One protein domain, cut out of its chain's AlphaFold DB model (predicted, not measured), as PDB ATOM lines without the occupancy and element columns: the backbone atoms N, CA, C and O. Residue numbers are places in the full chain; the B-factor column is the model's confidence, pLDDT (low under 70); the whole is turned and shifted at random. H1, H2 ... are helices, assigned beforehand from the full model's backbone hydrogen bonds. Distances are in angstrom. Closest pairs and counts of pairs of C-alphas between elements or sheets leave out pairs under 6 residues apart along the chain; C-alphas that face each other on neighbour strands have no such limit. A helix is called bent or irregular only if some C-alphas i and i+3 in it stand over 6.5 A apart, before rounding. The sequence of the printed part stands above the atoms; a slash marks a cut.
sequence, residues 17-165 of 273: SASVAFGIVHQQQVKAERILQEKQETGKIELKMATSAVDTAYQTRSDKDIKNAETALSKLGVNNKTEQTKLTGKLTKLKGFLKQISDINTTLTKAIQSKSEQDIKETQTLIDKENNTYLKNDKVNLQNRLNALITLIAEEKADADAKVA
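Overview. This is residues 17 to 165 of the 273 residues of an uncharacterized protein of Lactococcus piscium (UniProt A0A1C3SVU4). This is a long, thin rod of five helices, with H3 running through its middle: H2 and the last part of H1 pack beside one part of H3, and H4 and the first part of H5 beside another. Residues 17 to 38 of H1 stick out at one end and residues 154 to 165 of H5 at the other. The printed part has 149 residues, with H1 to H5 in chain order and no named strand, all helix in class. It is extended, with a radius of gyration of the C-alphas of 27.9 A and spans of 115 by 22 by 19 A.

Along the chain. Find C-alpha 17 at (94.711, -7.109, 209.084); from there H1, residues 17 to 60, runs 64.9 A. H2 is residues 63 to 73. H3, residues 78 to 114, covers 52.5 A and has a kink of 39 degrees near residue 85. H4 is residues 117 to 129. H5, residues 133 to 165, runs 48.3 A to C-alpha 165 at (41.696, -106.508, 184.154). H3 and H5 are irregular: C-alphas 79 and 82 are 8.2 A apart, and C-alphas 134 and 137 are 7.9 A apart.

Arrangement. The five helices form an up and down bundle, each running against the one before. Look at residues 46 to 57 of H1, which touch H2, closest at the C-alphas of Ala 53 and Ala 69, 4.6 A. H3, the hub, touches H1 at C-alphas 54 and 91, 6.5 A, and H4 at C-alphas 111 and 119, 4.7 A, the closest of each pair. H4 touches H5, closest at C-alphas 127 and 139, 6.2 A, at a shallow tilt of 18 degrees, opposite ways. H1 is apart from H4 and H5. Every O i to N i+4 pair is within hydrogen-bond range in H2 and H4; in H1 38 of 40 are, in H3 31 of 33, in H5 27 of 29.

Size, cuts and confidence. The farthest C-alphas, Ser 17 and Ala 165, are 115.4 A apart. The printed part has no cut, and its four links are tight. Look for low pLDDT at residues 17 to 28, under 70.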
ATOM      1  N   SER A  17      95.739  -6.375 208.326       41.97
ATOM      2  CA  SER A  17      94.711  -7.109 209.084       41.97
ATOM      3  C   SER A  17      93.480  -7.492 208.246       41.97
ATOM      4  O   SER A  17      92.849  -8.512 208.525       41.97
ATOM      5  N   ALA A  18      93.172  -6.751 207.173       42.38
ATOM      6  CA  ALA A  18      92.090  -7.089 206.242       42.38
ATOM      7  C   ALA A  18      92.431  -8.260 205.293       42.38
ATOM      8  O   ALA A  18      91.539  -8.997 204.871       42.38
ATOM      9  N   SER A  19      93.713  -8.484 204.982       40.28
ATOM     10  CA  SER A  19      94.157  -9.558 204.078       40.28
ATOM     11  C   SER A  19      94.270 -10.926 204.774       40.28
ATOM     12  O   SER A  19      94.000 -11.955 204.151       40.28
ATOM     13  N   VAL A  20      94.560 -10.964 206.080       42.22
ATOM     14  CA  VAL A  20      94.616 -12.223 206.854       42.22
ATOM     15  C   VAL A  20      93.214 -12.802 207.112       42.22
ATOM     16  O   VAL A  20      93.026 -14.015 207.026       42.22
ATOM     17  N   ALA A  21      92.202 -11.959 207.342       44.16
ATOM     18  CA  ALA A  21      90.822 -12.420 207.530       44.16
ATOM     19  C   ALA A  21      90.207 -12.998 206.237       44.16
ATOM     20  O   ALA A  21      89.533 -14.027 206.288       44.16
ATOM     21  N   PHE A  22      90.497 -12.404 205.070       43.75
ATOM     22  CA  PHE A  22      90.055 -12.931 203.771       43.75
ATOM     23  C   PHE A  22      90.694 -14.291 203.441       43.75
ATOM     24  O   PHE A  22      90.001 -15.193 202.973       43.75
ATOM     25  N   GLY A  23      91.986 -14.479 203.739       47.22
ATOM     26  CA  GLY A  23      92.681 -15.754 203.522       47.22
ATOM     27  C   GLY A  23      92.139 -16.901 204.384       47.22
ATOM     28  O   GLY A  23      91.946 -18.007 203.883       47.22
ATOM     29  N   ILE A  24      91.827 -16.639 205.659       52.94
ATOM     30  CA  ILE A  24      91.289 -17.655 206.580       52.94
ATOM     31  C   ILE A  24      89.843 -18.026 206.211       52.94
ATOM     32  O   ILE A  24      89.506 -19.211 206.190       52.94
ATOM     33  N   VAL A  25      88.996 -17.047 205.866       55.91
ATOM     34  CA  VAL A  25      87.603 -17.295 205.450       55.91
ATOM     35  C   VAL A  25      87.539 -18.022 204.101       55.91
ATOM     36  O   VAL A  25      86.797 -18.996 203.975       55.91
ATOM     37  N   HIS A  26      88.360 -17.638 203.117       60.81
ATOM     38  CA  HIS A  26      88.396 -18.306 201.812       60.81
ATOM     39  C   HIS A  26      88.940 -19.742 201.911       60.81
ATOM     40  O   HIS A  26      88.395 -20.664 201.307       60.81
ATOM     41  N   GLN A  27      89.956 -19.982 202.751       66.50
ATOM     42  CA  GLN A  27      90.480 -21.330 202.990       66.50
ATOM     43  C   GLN A  27      89.452 -22.243 203.684       66.50
ATOM     44  O   GLN A  27      89.416 -23.443 203.407       66.50
ATOM     45  N   GLN A  28      88.613 -21.703 204.575       69.81
ATOM     46  CA  GLN A  28      87.503 -22.443 205.186       69.81
ATOM     47  C   GLN A  28      86.414 -22.786 204.160       69.81
ATOM     48  O   GLN A  28      85.954 -23.927 204.125       69.81
ATOM     49  N   GLN A  29      86.055 -21.841 203.286       74.50
ATOM     50  CA  GLN A  29      85.074 -22.060 202.219       74.50
ATOM     51  C   GLN A  29      85.538 -23.123 201.216       74.50
ATOM     52  O   GLN A  29      84.813 -24.083 200.982       74.50
ATOM     53  N   VAL A  30      86.779 -23.048 200.724       80.69
ATOM     54  CA  VAL A  30      87.335 -24.049 199.790       80.69
ATOM     55  C   VAL A  30      87.410 -25.445 200.427       80.69
ATOM     56  O   VAL A  30      87.188 -26.455 199.756       80.69
ATOM     57  N   LYS A  31      87.698 -25.541 201.733       80.25
ATOM     58  CA  LYS A  31      87.646 -26.822 202.461       80.25
ATOM     59  C   LYS A  31      86.216 -27.358 202.555       80.25
ATOM     60  O   LYS A  31      86.010 -28.546 202.323       80.25
ATOM     61  N   ALA A  32      85.243 -26.504 202.866       79.06
ATOM     62  CA  ALA A  32      83.835 -26.889 202.928       79.06
ATOM     63  C   ALA A  32      83.300 -27.337 201.556       79.06
ATOM     64  O   ALA A  32      82.634 -28.367 201.468       79.06
ATOM     65  N   GLU A  33      83.649 -26.624 200.484       83.00
ATOM     66  CA  GLU A  33      83.308 -26.982 199.103       83.00
ATOM     67  C   GLU A  33      83.938 -28.308 198.682       83.00
ATOM     68  O   GLU A  33      83.242 -29.165 198.142       83.00
ATOM     69  N   ARG A  34      85.222 -28.533 198.994       83.31
ATOM     70  CA  ARG A  34      85.891 -29.812 198.714       83.31
ATOM     71  C   ARG A  34      85.205 -30.975 199.428       83.31
ATOM     72  O   ARG A  34      84.955 -32.000 198.805       83.31
ATOM     73  N   ILE A  35      84.865 -30.811 200.708       82.88
ATOM     74  CA  ILE A  35      84.137 -31.834 201.478       82.88
ATOM     75  C   ILE A  35      82.751 -32.081 200.870       82.88
ATOM     76  O   ILE A  35      82.304 -33.225 200.789       82.88
ATOM     77  N   LEU A  36      82.051 -31.029 200.437       82.19
ATOM     78  CA  LEU A  36      80.750 -31.165 199.787       82.19
ATOM     79  C   LEU A  36      80.869 -31.910 198.450       82.19
ATOM     80  O   LEU A  36      80.067 -32.804 198.182       82.19
ATOM     81  N   GLN A  37      81.883 -31.589 197.647       85.62
ATOM     82  CA  GLN A  37      82.158 -32.246 196.373       85.62
ATOM     83  C   GLN A  37      82.526 -33.720 196.566       85.62
ATOM     84  O   GLN A  37      81.974 -34.581 195.890       85.62
ATOM     85  N   GLU A  38      83.393 -34.038 197.529       84.75
ATOM     86  CA  GLU A  38      83.765 -35.418 197.854       84.75
ATOM     87  C   GLU A  38      82.549 -36.235 198.316       84.75
ATOM     88  O   GLU A  38      82.361 -37.375 197.886       84.75
ATOM     89  N   LYS A  39      81.656 -35.635 199.117       83.50
ATOM     90  CA  LYS A  39      80.378 -36.258 199.498       83.50
ATOM     91  C   LYS A  39      79.454 -36.479 198.301       83.50
ATOM     92  O   LYS A  39      78.766 -37.496 198.252       83.50
ATOM     93  N   GLN A  40      79.417 -35.550 197.347       86.31
ATOM     94  CA  GLN A  40      78.642 -35.721 196.117       86.31
ATOM     95  C   GLN A  40      79.208 -36.847 195.245       86.31
ATOM     96  O   GLN A  40      78.442 -37.690 194.786       86.31
ATOM     97  N   GLU A  41      80.526 -36.902 195.047       88.38
ATOM     98  CA  GLU A  41      81.172 -37.960 194.259       88.38
ATOM     99  C   GLU A  41      81.030 -39.333 194.921       88.38
ATOM    100  O   GLU A  41      80.649 -40.300 194.259       88.38
ATOM    101  N   THR A  42      81.206 -39.411 196.241       87.81
ATOM    102  CA  THR A  42      80.933 -40.635 197.011       87.81
ATOM    103  C   THR A  42      79.482 -41.072 196.821       87.81
ATOM    104  O   THR A  42      79.225 -42.219 196.466       87.81
ATOM    105  N   GLY A  43      78.530 -40.141 196.939       89.62
ATOM    106  CA  GLY A  43      77.113 -40.427 196.727       89.62
ATOM    107  C   GLY A  43      76.790 -40.927 195.313       89.62
ATOM    108  O   GLY A  43      75.931 -41.796 195.162       89.62
ATOM    109  N   LYS A  44      77.479 -40.435 194.274       92.44
ATOM    110  CA  LYS A  44      77.332 -40.940 192.895       92.44
ATOM    111  C   LYS A  44      77.884 -42.359 192.747       92.44
ATOM    112  O   LYS A  44      77.252 -43.192 192.097       92.44
ATOM    113  N   ILE A  45      79.044 -42.641 193.342       93.00
ATOM    114  CA  ILE A  45      79.664 -43.973 193.320       93.00
ATOM    115  C   ILE A  45      78.765 -44.982 194.038       93.00
ATOM    116  O   ILE A  45      78.470 -46.043 193.486       93.00
ATOM    117  N   GLU A  46      78.276 -44.641 195.229       94.31
ATOM    118  CA  GLU A  46      77.356 -45.483 195.995       94.31
ATOM    119  C   GLU A  46      76.063 -45.753 195.225       94.31
ATOM    120  O   GLU A  46      75.620 -46.900 195.162       94.31
ATOM    121  N   LEU A  47      75.494 -44.729 194.578       96.62
ATOM    122  CA  LEU A  47      74.315 -44.888 193.730       96.62
ATOM    123  C   LEU A  47      74.576 -45.875 192.591       96.62
ATOM    124  O   LEU A  47      73.796 -46.805 192.403       96.62
ATOM    125  N   LYS A  48      75.698 -45.733 191.879       97.00
ATOM    126  CA  LYS A  48      76.074 -46.649 190.794       97.00
ATOM    127  C   LYS A  48      76.224 -48.091 191.287       97.00
ATOM    128  O   LYS A  48      75.743 -49.015 190.631       97.00
ATOM    129  N   MET A  49      76.856 -48.283 192.444       96.38
ATOM    130  CA  MET A  49      77.012 -49.602 193.063       96.38
ATOM    131  C   MET A  49      75.661 -50.206 193.461       96.38
ATOM    132  O   MET A  49      75.423 -51.383 193.197       96.38
ATOM    133  N   ALA A  50      74.761 -49.413 194.046       98.38
ATOM    134  CA  ALA A  50      73.422 -49.863 194.418       98.38
ATOM    135  C   ALA A  50      72.570 -50.226 193.196       98.38
ATOM    136  O   ALA A  50      71.939 -51.281 193.191       98.38
ATOM    137  N   THR A  51      72.596 -49.407 192.141       98.44
ATOM    138  CA  THR A  51      71.923 -49.713 190.872       98.44
ATOM    139  C   THR A  51      72.432 -51.028 190.292       98.44
ATOM    140  O   THR A  51      71.630 -51.919 190.024       98.44
ATOM    141  N   SER A  52      73.756 -51.195 190.185       98.50
ATOM    142  CA  SER A  52      74.349 -52.429 189.662       98.50
ATOM    143  C   SER A  52      73.980 -53.645 190.507       98.50
ATOM    144  O   SER A  52      73.669 -54.689 189.949       98.50
ATOM    145  N   ALA A  53      73.991 -53.529 191.836       98.69
ATOM    146  CA  ALA A  53      73.644 -54.641 192.714       98.69
ATOM    147  C   ALA A  53      72.168 -55.051 192.568       98.69
ATOM    148  O   ALA A  53      71.867 -56.241 192.502       98.69
ATOM    149  N   VAL A  54      71.250 -54.081 192.464       98.75
ATOM    150  CA  VAL A  54      69.821 -54.348 192.222       98.75
ATOM    151  C   VAL A  54      69.593 -54.973 190.846       98.75
ATOM    152  O   VAL A  54      68.774 -55.883 190.724       98.75
ATOM    153  N   ASP A  55      70.309 -54.520 189.818       98.44
ATOM    154  CA  ASP A  55      70.220 -55.097 188.474       98.44
ATOM    155  C   ASP A  55      70.739 -56.537 188.443       98.44
ATOM    156  O   ASP A  55      70.052 -57.413 187.914       98.44
ATOM    157  N   THR A  56      71.878 -56.809 189.086       98.56
ATOM    158  CA  THR A  56      72.398 -58.172 189.249       98.56
ATOM    159  C   THR A  56      71.392 -59.056 189.978       98.56
ATOM    160  O   THR A  56      71.066 -60.127 189.477       98.56
ATOM    161  N   ALA A  57      70.818 -58.599 191.096       98.75
ATOM    162  CA  ALA A  57      69.791 -59.354 191.817       98.75
ATOM    163  C   ALA A  57      68.578 -59.680 190.927       98.75
ATOM    164  O   ALA A  57      68.043 -60.784 190.983       98.75
ATOM    165  N   TYR A  58      68.166 -58.752 190.059       98.06
ATOM    166  CA  TYR A  58      67.079 -58.967 189.099       98.06
ATOM    167  C   TYR A  58      67.395 -59.995 188.013       98.06
ATOM    168  O   TYR A  58      66.473 -60.612 187.478       98.06
ATOM    169  N   GLN A  59      68.663 -60.156 187.658       97.06
ATOM    170  CA  GLN A  59      69.096 -61.131 186.663       97.06
ATOM    171  C   GLN A  59      69.294 -62.510 187.289       97.06
ATOM    172  O   GLN A  59      68.800 -63.501 186.759       97.06
ATOM    173  N   THR A  60      69.997 -62.574 188.419       98.19
ATOM    174  CA  THR A  60      70.406 -63.839 189.040       98.19
ATOM    175  C   THR A  60      69.345 -64.419 189.959       98.19
ATOM    176  O   THR A  60      69.334 -65.627 190.177       98.19
ATOM    177  N   ARG A  61      68.471 -63.568 190.516       98.31
ATOM    178  CA  ARG A  61      67.422 -63.935 191.479       98.31
ATOM    179  C   ARG A  61      67.952 -64.614 192.748       98.31
ATOM    180  O   ARG A  61      67.175 -65.200 193.494       98.31
ATOM    181  N   SER A  62      69.259 -64.547 192.993       98.00
ATOM    182  CA  SER A  62      69.893 -65.265 194.093       98.00
ATOM    183  C   SER A  62      69.736 -64.505 195.410       98.00
ATOM    184  O   SER A  62      69.854 -63.276 195.452       98.00
ATOM    185  N   ASP A  63      69.551 -65.231 196.514       97.56
ATOM    186  CA  ASP A  63      69.479 -64.630 197.853       97.56
ATOM    187  C   ASP A  63      70.740 -63.829 198.193       97.56
ATOM    188  O   ASP A  63      70.676 -62.778 198.836       97.56
ATOM    189  N   LYS A  64      71.900 -64.299 197.717       98.25
ATOM    190  CA  LYS A  64      73.181 -63.612 197.886       98.25
ATOM    191  C   LYS A  64      73.161 -62.236 197.225       98.25
ATOM    192  O   LYS A  64      73.541 -61.255 197.861       98.25
ATOM    193  N   ASP A  65      72.717 -62.148 195.976       98.62
ATOM    194  CA  ASP A  65      72.713 -60.883 195.239       98.62
ATOM    195  C   ASP A  65      71.616 -59.942 195.728       98.62
ATOM    196  O   ASP A  65      71.841 -58.736 195.811       98.62
ATOM    197  N   ILE A  66      70.473 -60.481 196.156       98.75
ATOM    198  CA  ILE A  66      69.431 -59.712 196.842       98.75
ATOM    199  C   ILE A  66      69.997 -59.081 198.116       98.75
ATOM    200  O   ILE A  66      69.860 -57.874 198.308       98.75
ATOM    201  N   LYS A  67      70.703 -59.851 198.950       98.62
ATOM    202  CA  LYS A  67      71.338 -59.338 200.172       98.62
ATOM    203  C   LYS A  67      72.435 -58.311 199.874       98.62
ATOM    204  O   LYS A  67      72.575 -57.315 200.591       98.62
ATOM    205  N   ASN A  68      73.204 -58.519 198.805       98.38
ATOM    206  CA  ASN A  68      74.189 -57.541 198.338       98.38
ATOM    207  C   ASN A  68      73.511 -56.235 197.904       98.38
ATOM    208  O   ASN A  68      73.984 -55.156 198.262       98.38
ATOM    209  N   ALA A  69      72.384 -56.319 197.192       98.75
ATOM    210  CA  ALA A  69      71.590 -55.165 196.791       98.75
ATOM    211  C   ALA A  69      71.026 -54.409 198.000       98.75
ATOM    212  O   ALA A  69      71.155 -53.190 198.063       98.75
ATOM    213  N   GLU A  70      70.487 -55.109 199.002       98.31
ATOM    214  CA  GLU A  70      70.039 -54.492 200.261       98.31
ATOM    215  C   GLU A  70      71.173 -53.749 200.968       98.31
ATOM    216  O   GLU A  70      71.005 -52.605 201.391       98.31
ATOM    217  N   THR A  71      72.348 -54.375 201.038       97.75
ATOM    218  CA  THR A  71      73.541 -53.786 201.659       97.75
ATOM    219  C   THR A  71      74.032 -52.554 200.895       97.75
ATOM    220  O   THR A  71      74.500 -51.590 201.496       97.75
ATOM    221  N   ALA A  72      73.956 -52.562 199.564       97.81
ATOM    222  CA  ALA A  72      74.317 -51.401 198.757       97.81
ATOM    223  C   ALA A  72      73.288 -50.267 198.912       97.81
ATOM    224  O   ALA A  72      73.668 -49.104 199.036       97.81
ATOM    225  N   LEU A  73      71.995 -50.597 198.992       97.56
ATOM    226  CA  LEU A  73      70.922 -49.625 199.209       97.56
ATOM    227  C   LEU A  73      70.976 -48.969 200.588       97.56
ATOM    228  O   LEU A  73      70.679 -47.778 200.697       97.56
ATOM    229  N   SER A  74      71.379 -49.704 201.628       95.56
ATOM    230  CA  SER A  74      71.515 -49.156 202.982       95.56
ATOM    231  C   SER A  74      72.663 -48.153 203.115       95.56
ATOM    232  O   SER A  74      72.688 -47.391 204.076       95.56
ATOM    233  N   LYS A  75      73.614 -48.151 202.172       92.44
ATOM    234  CA  LYS A  75      74.729 -47.192 202.135       92.44
ATOM    235  C   LYS A  75      74.355 -45.867 201.472       92.44
ATOM    236  O   LYS A  75      75.066 -44.893 201.668       92.44
ATOM    237  N   LEU A  76      73.245 -45.802 200.728       93.56
ATOM    238  CA  LEU A  76      72.842 -44.570 200.054       93.56
ATOM    239  C   LEU A  76      72.498 -43.470 201.064       93.56
ATOM    240  O   LEU A  76      71.557 -43.592 201.849       93.56
ATOM    241  N   GLY A  77      73.247 -42.368 200.999       84.50
ATOM    242  CA  GLY A  77      72.990 -41.176 201.800       84.50
ATOM    243  C   GLY A  77      71.706 -40.423 201.415       84.50
ATOM    244  O   GLY A  77      71.101 -40.645 200.365       84.50
ATOM    245  N   VAL A  78      71.324 -39.452 202.252       83.12
ATOM    246  CA  VAL A  78      70.084 -38.652 202.123       83.12
ATOM    247  C   VAL A  78      69.911 -37.950 200.771       83.12
ATOM    248  O   VAL A  78      68.784 -37.765 200.317       83.12
ATOM    249  N   ASN A  79      71.013 -37.619 200.096       82.56
ATOM    250  CA  ASN A  79      71.003 -36.964 198.785       82.56
ATOM    251  C   ASN A  79      70.462 -37.872 197.664       82.56
ATOM    252  O   ASN A  79      70.065 -37.375 196.617       82.56
ATOM    253  N   ASN A  80      70.396 -39.188 197.896       89.62
ATOM    254  CA  ASN A  80      69.928 -40.188 196.935       89.62
ATOM    255  C   ASN A  80      68.550 -40.771 197.300       89.62
ATOM    256  O   ASN A  80      68.163 -41.806 196.759       89.62
ATOM    257  N   LYS A  81      67.783 -40.138 198.200       91.69
ATOM    258  CA  LYS A  81      66.533 -40.701 198.754       91.69
ATOM    259  C   LYS A  81      65.501 -41.115 197.696       91.69
ATOM    260  O   LYS A  81      64.841 -42.146 197.837       91.69
ATOM    261  N   THR A  82      65.365 -40.333 196.626       93.69
ATOM    262  CA  THR A  82      64.445 -40.637 195.519       93.69
ATOM    263  C   THR A  82      64.853 -41.917 194.793       93.69
ATOM    264  O   THR A  82      64.025 -42.804 194.589       93.69
ATOM    265  N   GLU A  83      66.133 -42.045 194.446       96.19
ATOM    266  CA  GLU A  83      66.651 -43.228 193.755       96.19
ATOM    267  C   GLU A  83      66.690 -44.448 194.669       96.19
ATOM    268  O   GLU A  83      66.288 -45.533 194.257       96.19
ATOM    269  N   GLN A  84      67.045 -44.266 195.943       96.12
ATOM    270  CA  GLN A  84      66.933 -45.308 196.959       96.12
ATOM    271  C   GLN A  84      65.499 -45.851 197.022       96.12
ATOM    272  O   GLN A  84      65.306 -47.060 197.000       96.12
ATOM    273  N   THR A  85      64.482 -44.983 197.025       96.94
ATOM    274  CA  THR A  85      63.070 -45.406 197.047       96.94
ATOM    275  C   THR A  85      62.698 -46.217 195.802       96.94
ATOM    276  O   THR A  85      62.067 -47.269 195.916       96.94
ATOM    277  N   LYS A  86      63.119 -45.770 194.611       98.00
ATOM    278  CA  LYS A  86      62.875 -46.490 193.349       98.00
ATOM    279  C   LYS A  86      63.547 -47.861 193.335       98.00
ATOM    280  O   LYS A  86      62.908 -48.852 192.985       98.00
ATOM    281  N   LEU A  87      64.817 -47.922 193.728       98.50
ATOM    282  CA  LEU A  87      65.604 -49.152 193.757       98.50
ATOM    283  C   LEU A  87      65.096 -50.134 194.821       98.50
ATOM    284  O   LEU A  87      64.975 -51.322 194.533       98.50
ATOM    285  N   THR A  88      64.709 -49.648 196.003       97.81
ATOM    286  CA  THR A  88      64.033 -50.460 197.025       97.81
ATOM    287  C   THR A  88      62.716 -51.009 196.493       97.81
ATOM    288  O   THR A  88      62.479 -52.208 196.586       97.81
ATOM    289  N   GLY A  89      61.883 -50.177 195.859       98.38
ATOM    290  CA  GLY A  89      60.625 -50.630 195.258       98.38
ATOM    291  C   GLY A  89      60.833 -51.685 194.168       98.38
ATOM    292  O   GLY A  89      60.078 -52.654 194.092       98.38
ATOM    293  N   LYS A  90      61.886 -51.536 193.355       98.19
ATOM    294  CA  LYS A  90      62.328 -52.556 192.398       98.19
ATOM    295  C   LYS A  90      62.691 -53.848 193.147       98.19
ATOM    296  O   LYS A  90      62.074 -54.877 192.904       98.19
ATOM    297  N   LEU A  91      63.584 -53.815 194.132       98.44
ATOM    298  CA  LEU A  91      63.977 -55.014 194.885       98.44
ATOM    299  C   LEU A  91      62.801 -55.699 195.614       98.44
ATOM    300  O   LEU A  91      62.709 -56.927 195.625       98.44
ATOM    301  N   THR A  92      61.858 -54.932 196.165       98.50
ATOM    302  CA  THR A  92      60.626 -55.461 196.769       98.50
ATOM    303  C   THR A  92      59.764 -56.202 195.750       98.50
ATOM    304  O   THR A  92      59.255 -57.278 196.060       98.50
ATOM    305  N   LYS A  93      59.622 -55.675 194.525       98.25
ATOM    306  CA  LYS A  93      58.905 -56.372 193.447       98.25
ATOM    307  C   LYS A  93      59.571 -57.701 193.100       98.25
ATOM    308  O   LYS A  93      58.863 -58.698 193.012       98.25
ATOM    309  N   LEU A  94      60.903 -57.739 192.978       98.56
ATOM    310  CA  LEU A  94      61.635 -58.995 192.765       98.56
ATOM    311  C   LEU A  94      61.323 -60.020 193.858       98.56
ATOM    312  O   LEU A  94      60.953 -61.144 193.545       98.56
ATOM    313  N   LYS A  95      61.408 -59.632 195.132       98.31
ATOM    314  CA  LYS A  95      61.064 -60.533 196.243       98.31
ATOM    315  C   LYS A  95      59.621 -61.030 196.168       98.31
ATOM    316  O   LYS A  95      59.371 -62.200 196.441       98.31
ATOM    317  N   GLY A  96      58.686 -60.166 195.769       98.19
ATOM    318  CA  GLY A  96      57.299 -60.548 195.502       98.19
ATOM    319  C   GLY A  96      57.194 -61.628 194.423       98.19
ATOM    320  O   GLY A  96      56.558 -62.653 194.653       98.19
ATOM    321  N   PHE A  97      57.893 -61.447 193.301       98.25
ATOM    322  CA  PHE A  97      57.950 -62.428 192.214       98.25
ATOM    323  C   PHE A  97      58.537 -63.772 192.659       98.25
ATOM    324  O   PHE A  97      57.972 -64.824 192.368       98.25
ATOM    325  N   LEU A  98      59.637 -63.756 193.417       98.25
ATOM    326  CA  LEU A  98      60.245 -64.984 193.938       98.25
ATOM    327  C   LEU A  98      59.328 -65.699 194.928       98.25
ATOM    328  O   LEU A  98      59.227 -66.926 194.897       98.25
ATOM    329  N   LYS A  99      58.596 -64.947 195.754       97.69
ATOM    330  CA  LYS A  99      57.583 -65.523 196.636       97.69
ATOM    331  C   LYS A  99      56.459 -66.189 195.839       97.69
ATOM    332  O   LYS A  99      56.091 -67.308 196.169       97.69
ATOM    333  N   GLN A 100      55.949 -65.550 194.785       98.12
ATOM    334  CA  GLN A 100      54.911 -66.141 193.930       98.12
ATOM    335  C   GLN A 100      55.377 -67.467 193.310       98.12
ATOM    336  O   GLN A 100      54.664 -68.465 193.402       98.12
ATOM    337  N   ILE A 101      56.598 -67.513 192.763       98.19
ATOM    338  CA  ILE A 101      57.194 -68.758 192.250       98.19
ATOM    339  C   ILE A 101      57.300 -69.818 193.361       98.19
ATOM    340  O   ILE A 101      56.993 -70.990 193.135       98.19
ATOM    341  N   SER A 102      57.734 -69.432 194.563       98.19
ATOM    342  CA  SER A 102      57.849 -70.342 195.709       98.19
ATOM    343  C   SER A 102      56.496 -70.907 196.153       98.19
ATOM    344  O   SER A 102      56.390 -72.101 196.448       98.19
ATOM    345  N   ASP A 103      55.456 -70.074 196.191       98.00
ATOM    346  CA  ASP A 103      54.098 -70.488 196.547       98.00
ATOM    347  C   ASP A 103      53.570 -71.520 195.528       98.00
ATOM    348  O   ASP A 103      53.072 -72.573 195.931       98.00
ATOM    349  N   ILE A 104      53.772 -71.292 194.220       98.69
ATOM    350  CA  ILE A 104      53.389 -72.253 193.166       98.69
ATOM    351  C   ILE A 104      54.180 -73.565 193.293       98.69
ATOM    352  O   ILE A 104      53.617 -74.651 193.178       98.69
ATOM    353  N   ASN A 105      55.488 -73.501 193.559       98.50
ATOM    354  CA  ASN A 105      56.298 -74.709 193.762       98.50
ATOM    355  C   ASN A 105      55.845 -75.521 194.983       98.50
ATOM    356  O   ASN A 105      55.938 -76.751 194.978       98.50
ATOM    357  N   THR A 106      55.330 -74.847 196.011       98.62
ATOM    358  CA  THR A 106      54.792 -75.498 197.208       98.62
ATOM    359  C   THR A 106      53.514 -76.265 196.878       98.62
ATOM    360  O   THR A 106      53.400 -77.433 197.251       98.62
ATOM    361  N   THR A 107      52.572 -75.667 196.141       98.56
ATOM    362  CA  THR A 107      51.352 -76.376 195.714       98.56
ATOM    363  C   THR A 107      51.661 -77.489 194.717       98.56
ATOM    364  O   THR A 107      51.107 -78.577 194.841       98.56
ATOM    365  N   LEU A 108      52.617 -77.281 193.805       98.69
ATOM    366  CA  LEU A 108      53.060 -78.322 192.878       98.69
ATOM    367  C   LEU A 108      53.669 -79.514 193.626       98.69
ATOM    368  O   LEU A 108      53.358 -80.656 193.311       98.69
ATOM    369  N   THR A 109      54.492 -79.270 194.650       98.62
ATOM    370  CA  THR A 109      55.035 -80.343 195.502       98.62
ATOM    371  C   THR A 109      53.921 -81.124 196.195       98.62
ATOM    372  O   THR A 109      53.965 -82.352 196.218       98.62
ATOM    373  N   LYS A 110      52.896 -80.434 196.714       98.38
ATOM    374  CA  LYS A 110      51.723 -81.097 197.297       98.38
ATOM    375  C   LYS A 110      50.991 -81.955 196.269       98.38
ATOM    376  O   LYS A 110      50.719 -83.111 196.561       98.38
ATOM    377  N   ALA A 111      50.755 -81.433 195.064       98.69
ATOM    378  CA  ALA A 111      50.119 -82.175 193.980       98.69
ATOM    379  C   ALA A 111      50.925 -83.419 193.571       98.69
ATOM    380  O   ALA A 111      50.342 -84.469 193.330       98.69
ATOM    381  N   ILE A 112      52.260 -83.331 193.544       98.00
ATOM    382  CA  ILE A 112      53.140 -84.482 193.281       98.00
ATOM    383  C   ILE A 112      52.980 -85.554 194.369       98.00
ATOM    384  O   ILE A 112      52.921 -86.741 194.061       98.00
ATOM    385  N   GLN A 113      52.916 -85.144 195.638       98.00
ATOM    386  CA  GLN A 113      52.810 -86.063 196.773       98.00
ATOM    387  C   GLN A 113      51.431 -86.717 196.878       98.00
ATOM    388  O   GLN A 113      51.339 -87.909 197.159       98.00
ATOM    389  N   SER A 114      50.364 -85.943 196.684       97.69
ATOM    390  CA  SER A 114      48.989 -86.411 196.860       97.69
ATOM    391  C   SER A 114      48.407 -87.059 195.608       97.69
ATOM    392  O   SER A 114      47.473 -87.850 195.718       97.69
ATOM    393  N   LYS A 115      48.913 -86.683 194.423       96.88
ATOM    394  CA  LYS A 115      48.339 -87.005 193.108       96.88
ATOM    395  C   LYS A 115      46.848 -86.644 193.000       96.88
ATOM    396  O   LYS A 115      46.115 -87.238 192.215       96.88
ATOM    397  N   SER A 116      46.381 -85.685 193.805       96.81
ATOM    398  CA  SER A 116      44.960 -85.352 193.907       96.81
ATOM    399  C   SER A 116      44.535 -84.322 192.856       96.81
ATOM    400  O   SER A 116      45.253 -83.364 192.562       96.81
ATOM    401  N   GLU A 117      43.317 -84.468 192.328       97.19
ATOM    402  CA  GLU A 117      42.740 -83.477 191.409       97.19
ATOM    403  C   GLU A 117      42.591 -82.095 192.053       97.19
ATOM    404  O   GLU A 117      42.666 -81.077 191.364       97.19
ATOM    405  N   GLN A 118      42.360 -82.046 193.369       98.06
ATOM    406  CA  GLN A 118      42.215 -80.790 194.092       98.06
ATOM    407  C   GLN A 118      43.534 -80.008 194.094       98.06
ATOM    408  O   GLN A 118      43.547 -78.850 193.684       98.06
ATOM    409  N   ASP A 119      44.644 -80.643 194.473       98.62
ATOM    410  CA  ASP A 119      45.954 -79.980 194.528       98.62
ATOM    411  C   ASP A 119      46.451 -79.576 193.127       98.62
ATOM    412  O   ASP A 119      47.095 -78.534 192.955       98.62
ATOM    413  N   ILE A 120      46.107 -80.362 192.096       98.75
ATOM    414  CA  ILE A 120      46.357 -80.017 190.688       98.75
ATOM    415  C   ILE A 120      45.591 -78.744 190.304       98.75
ATOM    416  O   ILE A 120      46.186 -77.819 189.748       98.75
ATOM    417  N   LYS A 121      44.293 -78.655 190.632       98.62
ATOM    418  CA  LYS A 121      43.464 -77.465 190.357       98.62
ATOM    419  C   LYS A 121      43.944 -76.234 191.125       98.62
ATOM    420  O   LYS A 121      43.957 -75.134 190.568       98.62
ATOM    421  N   GLU A 122      44.357 -76.403 192.379       98.62
ATOM    422  CA  GLU A 122      44.939 -75.325 193.183       98.62
ATOM    423  C   GLU A 122      46.236 -74.804 192.548       98.62
ATOM    424  O   GLU A 122      46.392 -73.594 192.364       98.62
ATOM    425  N   THR A 123      47.122 -75.708 192.120       98.81
ATOM    426  CA  THR A 123      48.368 -75.347 191.427       98.81
ATOM    427  C   THR A 123      48.087 -74.632 190.105       98.81
ATOM    428  O   THR A 123      48.646 -73.561 189.864       98.81
ATOM    429  N   GLN A 124      47.178 -75.164 189.281       98.75
ATOM    430  CA  GLN A 124      46.774 -74.547 188.014       98.75
ATOM    431  C   GLN A 124      46.234 -73.129 188.233       98.75
ATOM    432  O   GLN A 124      46.645 -72.193 187.554       98.75
ATOM    433  N   THR A 125      45.386 -72.938 189.247       98.62
ATOM    434  CA  THR A 125      44.808 -71.628 189.581       98.62
ATOM    435  C   THR A 125      45.884 -70.589 189.909       98.62
ATOM    436  O   THR A 125      45.748 -69.420 189.539       98.62
ATOM    437  N   LEU A 126      46.947 -70.976 190.622       98.44
ATOM    438  CA  LEU A 126      48.052 -70.062 190.919       98.44
ATOM    439  C   LEU A 126      48.883 -69.744 189.670       98.44
ATOM    440  O   LEU A 126      49.233 -68.582 189.468       98.44
ATOM    441  N   ILE A 127      49.145 -70.737 188.816       98.62
ATOM    442  CA  ILE A 127      49.844 -70.543 187.536       98.62
ATOM    443  C   ILE A 127      49.048 -69.599 186.621       98.62
ATOM    444  O   ILE A 127      49.617 -68.690 186.013       98.62
ATOM    445  N   ASP A 128      47.728 -69.756 186.549       98.31
ATOM    446  CA  ASP A 128      46.863 -68.940 185.693       98.31
ATOM    447  C   ASP A 128      46.824 -67.475 186.125       98.31
ATOM    448  O   ASP A 128      46.857 -66.583 185.272       98.31
ATOM    449  N   LYS A 129      46.828 -67.226 187.441       96.81
ATOM    450  CA  LYS A 129      46.877 -65.878 188.028       96.81
ATOM    451  C   LYS A 129      48.180 -65.134 187.731       96.81
ATOM    452  O   LYS A 129      48.185 -63.906 187.789       96.81
ATOM    453  N   GLU A 130      49.264 -65.839 187.413       96.62
ATOM    454  CA  GLU A 130      50.531 -65.206 187.057       96.62
ATOM    455  C   GLU A 130      50.445 -64.586 185.654       96.62
ATOM    456  O   GLU A 130      50.296 -65.284 184.649       96.62
ATOM    457  N   ASN A 131      50.521 -63.260 185.573       94.81
ATOM    458  CA  ASN A 131      50.418 -62.499 184.325       94.81
ATOM    459  C   ASN A 131      51.601 -61.545 184.106       94.81
ATOM    460  O   ASN A 131      51.615 -60.783 183.136       94.81
ATOM    461  N   ASN A 132      52.602 -61.583 184.984       96.62
ATOM    462  CA  ASN A 132      53.745 -60.703 184.899       96.62
ATOM    463  C   ASN A 132      54.686 -61.133 183.771       96.62
ATOM    464  O   ASN A 132      55.118 -62.282 183.679       96.62
ATOM    465  N   THR A 133      55.074 -60.176 182.931       97.00
ATOM    466  CA  THR A 133      55.997 -60.421 181.817       97.00
ATOM    467  C   THR A 133      57.379 -60.871 182.284       97.00
ATOM    468  O   THR A 133      58.006 -61.679 181.602       97.00
ATOM    469  N   TYR A 134      57.833 -60.417 183.457       96.75
ATOM    470  CA  TYR A 134      59.091 -60.856 184.066       96.75
ATOM    471  C   TYR A 134      59.089 -62.354 184.413       96.75
ATOM    472  O   TYR A 134      60.146 -62.982 184.410       96.75
ATOM    473  N   LEU A 135      57.909 -62.930 184.672       98.06
ATOM    474  CA  LEU A 135      57.715 -64.325 185.077       98.06
ATOM    475  C   LEU A 135      57.221 -65.231 183.943       98.06
ATOM    476  O   LEU A 135      56.867 -66.384 184.175       98.06
ATOM    477  N   LYS A 136      57.215 -64.750 182.693       97.88
ATOM    478  CA  LYS A 136      56.678 -65.500 181.547       97.88
ATOM    479  C   LYS A 136      57.309 -66.890 181.394       97.88
ATOM    480  O   LYS A 136      56.593 -67.867 181.199       97.88
ATOM    481  N   ASN A 137      58.635 -66.981 181.484       97.62
ATOM    482  CA  ASN A 137      59.345 -68.254 181.327       97.62
ATOM    483  C   ASN A 137      59.131 -69.173 182.535       97.62
ATOM    484  O   ASN A 137      58.961 -70.377 182.356       97.62
ATOM    485  N   ASP A 138      59.079 -68.606 183.742       98.38
ATOM    486  CA  ASP A 138      58.764 -69.347 184.964       98.38
ATOM    487  C   ASP A 138      57.372 -69.974 184.871       98.38
ATOM    488  O   ASP A 138      57.218 -71.169 185.108       98.38
ATOM    489  N   LYS A 139      56.372 -69.201 184.425       98.38
ATOM    490  CA  LYS A 139      55.007 -69.686 184.193       98.38
ATOM    491  C   LYS A 139      54.979 -70.867 183.225       98.38
ATOM    492  O   LYS A 139      54.356 -71.880 183.525       98.38
ATOM    493  N   VAL A 140      55.663 -70.755 182.084       98.50
ATOM    494  CA  VAL A 140      55.739 -71.844 181.092       98.50
ATOM    495  C   VAL A 140      56.387 -73.089 181.695       98.50
ATOM    496  O   VAL A 140      55.868 -74.190 181.532       98.50
ATOM    497  N   ASN A 141      57.493 -72.935 182.425       98.56
ATOM    498  CA  ASN A 141      58.164 -74.061 183.068       98.56
ATOM    499  C   ASN A 141      57.267 -74.746 184.114       98.56
ATOM    500  O   ASN A 141      57.140 -75.969 184.111       98.56
ATOM    501  N   LEU A 142      56.605 -73.961 184.967       98.75
ATOM    502  CA  LEU A 142      55.685 -74.459 185.990       98.75
ATOM    503  C   LEU A 142      54.487 -75.183 185.363       98.75
ATOM    504  O   LEU A 142      54.133 -76.270 185.820       98.75
ATOM    505  N   GLN A 143      53.923 -74.644 184.279       98.75
ATOM    506  CA  GLN A 143      52.847 -75.299 183.533       98.75
ATOM    507  C   GLN A 143      53.300 -76.635 182.940       98.75
ATOM    508  O   GLN A 143      52.591 -77.629 183.057       98.75
ATOM    509  N   ASN A 144      54.489 -76.689 182.337       98.75
ATOM    510  CA  ASN A 144      55.016 -77.927 181.762       98.75
ATOM    511  C   ASN A 144      55.218 -79.005 182.832       98.75
ATOM    512  O   ASN A 144      54.892 -80.167 182.601       98.75
ATOM    513  N   ARG A 145      55.707 -78.625 184.017       98.62
ATOM    514  CA  ARG A 145      55.863 -79.546 185.150       98.62
ATOM    515  C   ARG A 145      54.517 -80.062 185.659       98.62
ATOM    516  O   ARG A 145      54.402 -81.249 185.948       98.62
ATOM    517  N   LEU A 146      53.504 -79.199 185.740       98.81
ATOM    518  CA  LEU A 146      52.152 -79.610 186.117       98.81
ATOM    519  C   LEU A 146      51.534 -80.554 185.073       98.81
ATOM    520  O   LEU A 146      50.975 -81.583 185.438       98.81
ATOM    521  N   ASN A 147      51.691 -80.253 183.782       98.81
ATOM    522  CA  ASN A 147      51.210 -81.112 182.699       98.81
ATOM    523  C   ASN A 147      51.882 -82.491 182.728       98.81
ATOM    524  O   ASN A 147      51.199 -83.499 182.594       98.81
ATOM    525  N   ALA A 148      53.198 -82.542 182.962       98.56
ATOM    526  CA  ALA A 148      53.927 -83.802 183.090       98.56
ATOM    527  C   ALA A 148      53.410 -84.655 184.261       98.56
ATOM    528  O   ALA A 148      53.247 -85.864 184.113       98.56
ATOM    529  N   LEU A 149      53.097 -84.032 185.404       98.62
ATOM    530  CA  LEU A 149      52.463 -84.725 186.528       98.62
ATOM    531  C   LEU A 149      51.091 -85.294 186.140       98.62
ATOM    532  O   LEU A 149      50.797 -86.441 186.462       98.62
ATOM    533  N   ILE A 150      50.260 -84.511 185.447       98.50
ATOM    534  CA  ILE A 150      48.933 -84.956 185.000       98.50
ATOM    535  C   ILE A 150      49.052 -86.170 184.069       98.50
ATOM    536  O   ILE A 150      48.320 -87.142 184.244       98.50
ATOM    537  N   THR A 151      49.989 -86.139 183.118       98.44
ATOM    538  CA  THR A 151      50.273 -87.275 182.232       98.44
ATOM    539  C   THR A 151      50.693 -88.510 183.025       98.44
ATOM    540  O   THR A 151      50.097 -89.566 182.841       98.44
ATOM    541  N   LEU A 152      51.633 -88.369 183.965       97.94
ATOM    542  CA  LEU A 152      52.108 -89.483 184.788       97.94
ATOM    543  C   LEU A 152      50.979 -90.123 185.609       97.94
ATOM    544  O   LEU A 152      50.893 -91.344 185.695       97.94
ATOM    545  N   ILE A 153      50.090 -89.314 186.190       97.81
ATOM    546  CA  ILE A 153      48.933 -89.818 186.948       97.81
ATOM    547  C   ILE A 153      47.974 -90.595 186.035       97.81
ATOM    548  O   ILE A 153      47.425 -91.619 186.445       97.81
ATOM    549  N   ALA A 154      47.756 -90.120 184.807       97.25
ATOM    550  CA  ALA A 154      46.900 -90.804 183.843       97.25
ATOM    551  C   ALA A 154      47.497 -92.149 183.393       97.25
ATOM    552  O   ALA A 154      46.767 -93.137 183.325       97.25
ATOM    553  N   GLU A 155      48.806 -92.193 183.133       97.31
ATOM    554  CA  GLU A 155      49.537 -93.419 182.783       97.31
ATOM    555  C   GLU A 155      49.486 -94.445 183.921       97.31
ATOM    556  O   GLU A 155      49.070 -95.579 183.706       97.31
ATOM    557  N   GLU A 156      49.787 -94.034 185.155       96.12
ATOM    558  CA  GLU A 156      49.737 -94.918 186.327       96.12
ATOM    559  C   GLU A 156      48.336 -95.492 186.562       96.12
ATOM    560  O   GLU A 156      48.186 -96.658 186.934       96.12
ATOM    561  N   LYS A 157      47.293 -94.691 186.315       94.50
ATOM    562  CA  LYS A 157      45.909 -95.159 186.397       94.50
ATOM    563  C   LYS A 157      45.592 -96.180 185.304       94.50
ATOM    564  O   LYS A 157      44.992 -97.209 185.605       94.50
ATOM    565  N   ALA A 158      46.009 -95.924 184.064       96.25
ATOM    566  CA  ALA A 158      45.804 -96.852 182.956       96.25
ATOM    567  C   ALA A 158      46.525 -98.192 183.191       96.25
ATOM    568  O   ALA A 158      45.937 -99.252 182.973       96.25
ATOM    569  N   ASP A 159      47.756 -98.150 183.701       96.00
ATOM    570  CA  ASP A 159      48.533 -99.344 184.042       96.00
ATOM    571  C   ASP A 159      47.892-100.136 185.190       96.00
ATOM    572  O   ASP A 159      47.814-101.368 185.140       96.00
ATOM    573  N   ALA A 160      47.392 -99.442 186.219       95.12
ATOM    574  CA  ALA A 160      46.676-100.072 187.322       95.12
ATOM    575  C   ALA A 160      45.391-100.768 186.839       95.12
ATOM    576  O   ALA A 160      45.167-101.936 187.169       95.12
ATOM    577  N   ASP A 161      44.589-100.091 186.016       94.69
ATOM    578  CA  ASP A 161      43.351-100.639 185.454       94.69
ATOM    579  C   ASP A 161      43.638-101.853 184.548       94.69
ATOM    580  O   ASP A 161      42.969-102.888 184.652       94.69
ATOM    581  N   ALA A 162      44.681-101.781 183.711       95.00
ATOM    582  CA  ALA A 162      45.110-102.888 182.856       95.00
ATOM    583  C   ALA A 162      45.559-104.112 183.671       95.00
ATOM    584  O   ALA A 162      45.210-105.250 183.340       95.00
ATOM    585  N   LYS A 163      46.290-103.894 184.771       95.38
ATOM    586  CA  LYS A 163      46.722-104.971 185.668       95.38
ATOM    587  C   LYS A 163      45.538-105.646 186.359       95.38
ATOM    588  O   LYS A 163      45.494-106.874 186.413       95.38
ATOM    589  N   VAL A 164      44.564-104.870 186.840       95.25
ATOM    590  CA  VAL A 164      43.337-105.408 187.454       95.25
ATOM    591  C   VAL A 164      42.549-106.248 186.444       95.25
ATOM    592  O   VAL A 164      42.145-107.366 186.762       95.25
ATOM    593  N   ALA A 165      42.384-105.764 185.210       93.38
ATOM    594  CA  ALA A 165      41.696-106.508 184.154       93.38
ATOM    595  C   ALA A 165      42.412-107.827 183.794       93.38
ATOM    596  O   ALA A 165      41.764-108.861 183.598       93.38
TER     597      ALA A 165